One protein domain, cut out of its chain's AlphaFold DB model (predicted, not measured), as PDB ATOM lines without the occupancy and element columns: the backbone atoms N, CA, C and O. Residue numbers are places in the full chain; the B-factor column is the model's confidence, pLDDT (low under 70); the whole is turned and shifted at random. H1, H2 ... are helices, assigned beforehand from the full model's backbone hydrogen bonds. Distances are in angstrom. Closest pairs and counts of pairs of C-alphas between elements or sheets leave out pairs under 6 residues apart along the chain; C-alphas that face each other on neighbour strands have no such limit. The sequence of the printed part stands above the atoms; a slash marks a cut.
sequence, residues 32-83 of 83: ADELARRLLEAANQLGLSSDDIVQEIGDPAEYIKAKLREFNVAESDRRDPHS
ATOM      1  N   ALA A  32     -44.895   0.940  31.064       77.62
ATOM      2  CA  ALA A  32     -44.742   2.105  31.936       77.62
ATOM      3  C   ALA A  32     -45.142   3.422  31.243       77.62
ATOM      4  O   ALA A  32     -45.621   4.338  31.900       77.62
ATOM      5  N   ASP A  33     -45.022   3.481  29.919       81.19
ATOM      6  CA  ASP A  33     -45.532   4.545  29.055       81.19
ATOM      7  C   ASP A  33     -47.067   4.704  29.086       81.19
ATOM      8  O   ASP A  33     -47.558   5.832  29.125       81.19
ATOM      9  N   GLU A  34     -47.847   3.621  29.143       83.44
ATOM     10  CA  GLU A  34     -49.309   3.712  29.278       83.44
ATOM     11  C   GLU A  34     -49.708   4.225  30.667       83.44
ATOM     12  O   GLU A  34     -50.592   5.073  30.797       83.44
ATOM     13  N   LEU A  35     -49.033   3.744  31.712       85.56
ATOM     14  CA  LEU A  35     -49.254   4.224  33.076       85.56
ATOM     15  C   LEU A  35     -48.837   5.695  33.220       85.56
ATOM     16  O   LEU A  35     -49.579   6.476  33.808       85.56
ATOM     17  N   ALA A  36     -47.717   6.099  32.616       88.38
ATOM     18  CA  ALA A  36     -47.272   7.490  32.575       88.38
ATOM     19  C   ALA A  36     -48.302   8.390  31.895       88.38
ATOM     20  O   ALA A  36     -48.647   9.453  32.411       88.38
ATOM     21  N   ARG A  37     -48.859   7.944  30.767       88.44
ATOM     22  CA  ARG A  37     -49.916   8.677  30.072       88.44
ATOM     23  C   ARG A  37     -51.156   8.850  30.952       88.44
ATOM     24  O   ARG A  37     -51.659   9.964  31.075       88.44
ATOM     25  N   ARG A  38     -51.606   7.784  31.620       89.06
ATOM     26  CA  ARG A  38     -52.764   7.824  32.530       89.06
ATOM     27  C   ARG A  38     -52.527   8.712  33.754       89.06
ATOM     28  O   ARG A  38     -53.464   9.380  34.185       89.06
ATOM     29  N   LEU A  39     -51.306   8.741  34.294       89.38
ATOM     30  CA  LEU A  39     -50.921   9.650  35.378       89.38
ATOM     31  C   LEU A  39     -51.110  11.109  34.944       89.38
ATOM     32  O   LEU A  39     -51.748  11.883  35.654       89.38
ATOM     33  N   LEU A  40     -50.615  11.465  33.756       90.38
ATOM     34  CA  LEU A  40     -50.750  12.816  33.206       90.38
ATOM     35  C   LEU A  40     -52.207  13.164  32.866       90.38
ATOM     36  O   LEU A  40     -52.649  14.278  33.131       90.38
ATOM     37  N   GLU A  41     -52.984  12.231  32.311       91.31
ATOM     38  CA  GLU A  41     -54.413  12.450  32.047       91.31
ATOM     39  C   GLU A  41     -55.200  12.689  33.345       91.31
ATOM     40  O   GLU A  41     -55.984  13.635  33.423       91.31
ATOM     41  N   ALA A  42     -54.943  11.897  34.389       88.94
ATOM     42  CA  ALA A  42     -55.570  12.069  35.697       88.94
ATOM     43  C   ALA A  42     -55.146  13.382  36.381       88.94
ATOM     44  O   ALA A  42     -55.982  14.054  36.984       88.94
ATOM     45  N   ALA A  43     -53.878  13.786  36.244       89.06
ATOM     46  CA  ALA A  43     -53.390  15.075  36.734       89.06
ATOM     47  C   ALA A  43     -54.160  16.236  36.084       89.06
ATOM     48  O   ALA A  43     -54.702  17.093  36.784       89.06
ATOM     49  N   ASN A  44     -54.307  16.206  34.755       88.31
ATOM     50  CA  ASN A  44     -55.050  17.226  34.013       88.31
ATOM     51  C   ASN A  44     -56.534  17.278  34.409       88.31
ATOM     52  O   ASN A  44     -57.100  18.364  34.523       88.31
ATOM     53  N   GLN A  45     -57.168  16.130  34.673       88.44
ATOM     54  CA  GLN A  45     -58.557  16.082  35.154       88.44
ATOM     55  C   GLN A  45     -58.746  16.745  36.525       88.44
ATOM     56  O   GLN A  45     -59.835  17.234  36.825       88.44
ATOM     57  N   LEU A  46     -57.695  16.786  37.346       84.56
ATOM     58  CA  LEU A  46     -57.682  17.447  38.651       84.56
ATOM     59  C   LEU A  46     -57.191  18.902  38.585       84.56
ATOM     60  O   LEU A  46     -57.115  19.563  39.619       84.56
ATOM     61  N   GLY A  47     -56.881  19.410  37.388       88.19
ATOM     62  CA  GLY A  47     -56.372  20.765  37.180       88.19
ATOM     63  C   GLY A  47     -54.884  20.938  37.500       88.19
ATOM     64  O   GLY A  47     -54.434  22.069  37.660       88.19
ATOM     65  N   LEU A  48     -54.127  19.841  37.605       86.75
ATOM     66  CA  LEU A  48     -52.673  19.866  37.769       86.75
ATOM     67  C   LEU A  48     -51.994  19.938  36.397       86.75
ATOM     68  O   LEU A  48     -52.411  19.259  35.457       86.75
ATOM     69  N   SER A  49     -50.930  20.737  36.288       88.44
ATOM     70  CA  SER A  49     -50.137  20.809  35.061       88.44
ATOM     71  C   SER A  49     -49.292  19.553  34.902       88.44
ATOM     72  O   SER A  49     -48.588  19.147  35.826       88.44
ATOM     73  N   SER A  50     -49.279  18.979  33.697       87.25
ATOM     74  CA  SER A  50     -48.313  17.935  33.340       87.25
ATOM     75  C   SER A  50     -46.866  18.381  33.577       87.25
ATOM     76  O   SER A  50     -46.033  17.550  33.919       87.25
ATOM     77  N   ASP A  51     -46.571  19.676  33.415       87.56
ATOM     78  CA  ASP A  51     -45.231  20.222  33.653       87.56
ATOM     79  C   ASP A  51     -44.871  20.170  35.142       87.56
ATOM     80  O   ASP A  51     -43.785  19.722  35.481       87.56
ATOM     81  N   ASP A  52     -45.814  20.492  36.037       87.81
ATOM     82  CA  ASP A  52     -45.604  20.390  37.489       87.81
ATOM     83  C   ASP A  52     -45.339  18.939  37.912       87.81
ATOM     84  O   ASP A  52     -44.488  18.680  38.761       87.81
ATOM     85  N   ILE A  53     -46.030  17.978  37.287       88.88
ATOM     86  CA  ILE A  53     -45.764  16.551  37.502       88.88
ATOM     87  C   ILE A  53     -44.338  16.218  37.058       88.88
ATOM     88  O   ILE A  53     -43.585  15.636  37.832       88.88
ATOM     89  N   VAL A  54     -43.940  16.611  35.846       90.44
ATOM     90  CA  VAL A  54     -42.596  16.340  35.307       90.44
ATOM     91  C   VAL A  54     -41.496  17.037  36.117       90.44
ATOM     92  O   VAL A  54     -40.434  16.457  36.314       90.44
ATOM     93  N   GLN A  55     -41.725  18.242  36.638       89.94
ATOM     94  CA  GLN A  55     -40.784  18.920  37.538       89.94
ATOM     95  C   GLN A  55     -40.601  18.151  38.857       89.94
ATOM     96  O   GLN A  55     -39.494  18.107  39.389       89.94
ATOM     97  N   GLU A  56     -41.666  17.525  39.365       89.56
ATOM     98  CA  GLU A  56     -41.640  16.783  40.629       89.56
ATOM     99  C   GLU A  56     -40.951  15.412  40.499       89.56
ATOM    100  O   GLU A  56     -40.189  15.020  41.383       89.56
ATOM    101  N   ILE A  57     -41.205  14.666  39.413       87.50
ATOM    102  CA  ILE A  57     -40.735  13.269  39.269       87.50
ATOM    103  C   ILE A  57     -39.757  13.028  38.120       87.50
ATOM    104  O   ILE A  57     -39.269  11.908  37.957       87.50
ATOM    105  N   GLY A  58     -39.458  14.049  37.323       91.62
ATOM    106  CA  GLY A  58     -38.696  13.903  36.089       91.62
ATOM    107  C   GLY A  58     -39.507  13.180  35.016       91.62
ATOM    108  O   GLY A  58     -40.665  13.508  34.769       91.62
ATOM    109  N   ASP A  59     -38.891  12.192  34.361       89.62
ATOM    110  CA  ASP A  59     -39.561  11.388  33.338       89.62
ATOM    111  C   ASP A  59     -40.606  10.452  33.983       89.62
ATOM    112  O   ASP A  59     -40.235   9.532  34.724       89.62
ATOM    113  N   PRO A  60     -41.914  10.637  33.709       88.19
ATOM    114  CA  PRO A  60     -42.954   9.854  34.367       88.19
ATOM    115  C   PRO A  60     -42.894   8.358  34.033       88.19
ATOM    116  O   PRO A  60     -43.282   7.532  34.859       88.19
ATOM    117  N   ALA A  61     -42.403   7.983  32.847       85.81
ATOM    118  CA  ALA A  61     -42.284   6.583  32.461       85.81
ATOM    119  C   ALA A  61     -41.129   5.908  33.210       85.81
ATOM    120  O   ALA A  61     -41.309   4.813  33.742       85.81
ATOM    121  N   GLU A  62     -39.969   6.557  33.315       87.25
ATOM    122  CA  GLU A  62     -38.840   6.055  34.107       87.25
ATOM    123  C   GLU A  62     -39.175   5.990  35.600       87.25
ATOM    124  O   GLU A  62     -38.879   4.986  36.253       87.25
ATOM    125  N   TYR A  63     -39.878   6.995  36.130       89.06
ATOM    126  CA  TYR A  63     -40.359   6.985  37.510       89.06
ATOM    127  C   TYR A  63     -41.286   5.787  37.782       89.06
ATOM    128  O   TYR A  63     -41.095   5.048  38.752       89.06
ATOM    129  N   ILE A  64     -42.254   5.527  36.896       85.44
ATOM    130  CA  ILE A  64     -43.174   4.389  37.037       85.44
ATOM    131  C   ILE A  64     -42.447   3.050  36.875       85.44
ATOM    132  O   ILE A  64     -42.735   2.120  37.628       85.44
ATOM    133  N   LYS A  65     -41.473   2.930  35.958       83.00
ATOM    134  CA  LYS A  65     -40.625   1.724  35.860       83.00
ATOM    135  C   LYS A  65     -39.880   1.458  37.162       83.00
ATOM    136  O   LYS A  65     -39.833   0.310  37.606       83.00
ATOM    137  N   ALA A  66     -39.304   2.495  37.771       83.94
ATOM    138  CA  ALA A  66     -38.603   2.371  39.043       83.94
ATOM    139  C   ALA A  66     -39.552   1.885  40.148       83.94
ATOM    140  O   ALA A  66     -39.242   0.901  40.816       83.94
ATOM    141  N   LYS A  67     -40.750   2.477  40.255       83.44
ATOM    142  CA  LYS A  67     -41.771   2.059  41.229       83.44
ATOM    143  C   LYS A  67     -42.238   0.623  41.014       83.44
ATOM    144  O   LYS A  67     -42.262  -0.155  41.961       83.44
ATOM    145  N   LEU A  68     -42.530   0.233  39.772       77.81
ATOM    146  CA  LEU A  68     -42.857  -1.155  39.426       77.81
ATOM    147  C   LEU A  68     -41.749  -2.121  39.858       77.81
ATOM    148  O   LEU A  68     -42.035  -3.194  40.384       77.81
ATOM    149  N   ARG A  69     -40.479  -1.746  39.667       74.75
ATOM    150  CA  ARG A  69     -39.340  -2.562  40.096       74.75
ATOM    151  C   ARG A  69     -39.261  -2.677  41.618       74.75
ATOM    152  O   ARG A  69     -39.052  -3.784  42.103       74.75
ATOM    153  N   GLU A  70     -39.439  -1.581  42.354       76.69
ATOM    154  CA  GLU A  70     -39.471  -1.583  43.824       76.69
ATOM    155  C   GLU A  70     -40.573  -2.513  44.357       76.69
ATOM    156  O   GLU A  70     -40.307  -3.354  45.216       76.69
ATOM    157  N   PHE A  71     -41.783  -2.433  43.795       70.38
ATOM    158  CA  PHE A  71     -42.897  -3.298  44.195       70.38
ATOM    159  C   PHE A  71     -42.686  -4.764  43.815       70.38
ATOM    160  O   PHE A  71     -42.980  -5.644  44.619       70.38
ATOM    161  N   ASN A  72     -42.122  -5.043  42.637       66.19
ATOM    162  CA  ASN A  72     -41.782  -6.408  42.234       66.19
ATOM    163  C   ASN A  72     -40.716  -7.037  43.142       66.19
ATOM    164  O   ASN A  72     -40.812  -8.219  43.469       66.19
ATOM    165  N   VAL A  73     -39.699  -6.268  43.549       65.31
ATOM    166  CA  VAL A  73     -38.667  -6.732  44.491       65.31
ATOM    167  C   VAL A  73     -39.279  -7.007  45.865       65.31
ATOM    168  O   VAL A  73     -39.035  -8.075  46.417       65.31
ATOM    169  N   ALA A  74     -40.121  -6.108  46.378       61.75
ATOM    170  CA  ALA A  74     -40.806  -6.300  47.657       61.75
ATOM    171  C   ALA A  74     -41.746  -7.523  47.660       61.75
ATOM    172  O   ALA A  74     -41.799  -8.258  48.643       61.75
ATOM    173  N   GLU A  75     -42.464  -7.777  46.560       55.84
ATOM    174  CA  GLU A  75     -43.322  -8.965  46.420       55.84
ATOM    175  C   GLU A  75     -42.501 -10.256  46.276       55.84
ATOM    176  O   GLU A  75     -42.893 -11.299  46.799       55.84
ATOM    177  N   SER A  76     -41.346 -10.196  45.603       55.12
ATOM    178  CA  SER A  76     -40.451 -11.352  45.451       55.12
ATOM    179  C   SER A  76     -39.818 -11.748  46.789       55.12
ATOM    180  O   SER A  76     -39.793 -12.930  47.116       55.12
ATOM    181  N   ASP A  77     -39.391 -10.771  47.593       57.06
ATOM    182  CA  ASP A  77     -38.863 -10.980  48.951       57.06
ATOM    183  C   ASP A  77     -39.933 -11.565  49.893       57.06
ATOM    184  O   ASP A  77     -39.682 -12.484  50.668       57.06
ATOM    185  N   ARG A  78     -41.188 -11.121  49.750       55.84
ATOM    186  CA  ARG A  78     -42.325 -11.652  50.515       55.84
ATOM    187  C   ARG A  78     -42.704 -13.089  50.127       55.84
ATOM    188  O   ARG A  78     -43.262 -13.811  50.956       55.84
ATOM    189  N   ARG A  79     -42.453 -13.503  48.880       55.53
ATOM    190  CA  ARG A  79     -42.766 -14.854  48.381       55.53
ATOM    191  C   ARG A  79     -41.668 -15.883  48.636       55.53
ATOM    192  O   ARG A  79     -41.980 -17.069  48.566       55.53
ATOM    193  N   ASP A  80     -40.457 -15.460  48.993       51.38
ATOM    194  CA  ASP A  80     -39.346 -16.355  49.335       51.38
ATOM    195  C   ASP A  80     -38.866 -16.131  50.785       51.38
ATOM    196  O   ASP A  80     -37.812 -15.548  51.025       51.38
ATOM    197  N   PRO A  81     -39.622 -16.581  51.807       47.59
ATOM    198  CA  PRO A  81     -39.165 -16.497  53.193       47.59
ATOM    199  C   PRO A  81     -38.070 -17.523  53.558       47.59
ATOM    200  O   PRO A  81     -37.658 -17.558  54.717       47.59
ATOM    201  N   HIS A  82     -37.594 -18.363  52.627       47.09
ATOM    202  CA  HIS A  82     -36.530 -19.339  52.883       47.09
ATOM    203  C   HIS A  82     -35.765 -19.738  51.612       47.09
ATOM    204  O   HIS A  82     -36.260 -20.540  50.822       47.09
ATOM    205  N   SER A  83     -34.502 -19.311  51.531       45.09
ATOM    206  CA  SER A  83     -33.423 -20.058  50.874       45.09
ATOM    207  C   SER A  83     -32.265 -20.251  51.848       45.09
ATOM    208  O   SER A  83     -31.964 -19.292  52.597       45.09
TER     209      SER A  83
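AT A GLANCE: This is residues 32 to 83 of the 83 residues of an uncharacterized protein of Afipia felis (UniProt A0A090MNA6). Look for a small compact head with one long arm: H1, H2 and the first residues of H3 make the head, and residues 69 to 83, of which 69 to 79 belong to H3, stick out and make the length. The printed part has 52 residues with three named helices, H1, H2 and H3 in chain order, and no named strand; the helices hold 42 of the 52 residues, and the class is all helix. The whole is only just loose, close to extended, with a radius of gyration of the C-alphas of 14.6 A and spans of 48 by 18 by 15 A.

HOW THE PARTS SIT: Start at H3, residues 60 to 79. With residues 60 to 65 alone it touches residues 32 to 36 of H1, residues 32 to 45, at a steep tilt of 63 degrees, opposite ways; the closest C-alphas, Ala 36 and Ala 61, are 5.1 A apart. H2, residues 50 to 57, touches H1 at residues 40 to 44 alone, at 56 degrees, a steep tilt; the closest C-alphas, Leu 40 and Ser 50, are 5.7 A apart. H2 and H3 only just touch, only at the corner, with 3 pairs of C-alphas within 8 A, the closest Ile 57 and Tyr 63 at 6.5 A. In H1, H2 and H3 every O i to N i+4 pair is within hydrogen-bond range.

IN THESE COORDINATES: Find C-alpha 60 at (-42.954, 9.854, 34.367); H3 runs 28.4 A to C-alpha 79 at (-42.766, -14.854, 48.381). H1 begins at C-alpha 32, (-44.742, 2.105, 31.936), and spans 19.9 A; H2 spans 10.7 A.

THE WHOLE: The farthest C-alphas, Gly 47 and Ser 83, are 48.8 A apart. The printed part has no cut, and both links are tight. Residues 72 to 83 have pLDDT under 70.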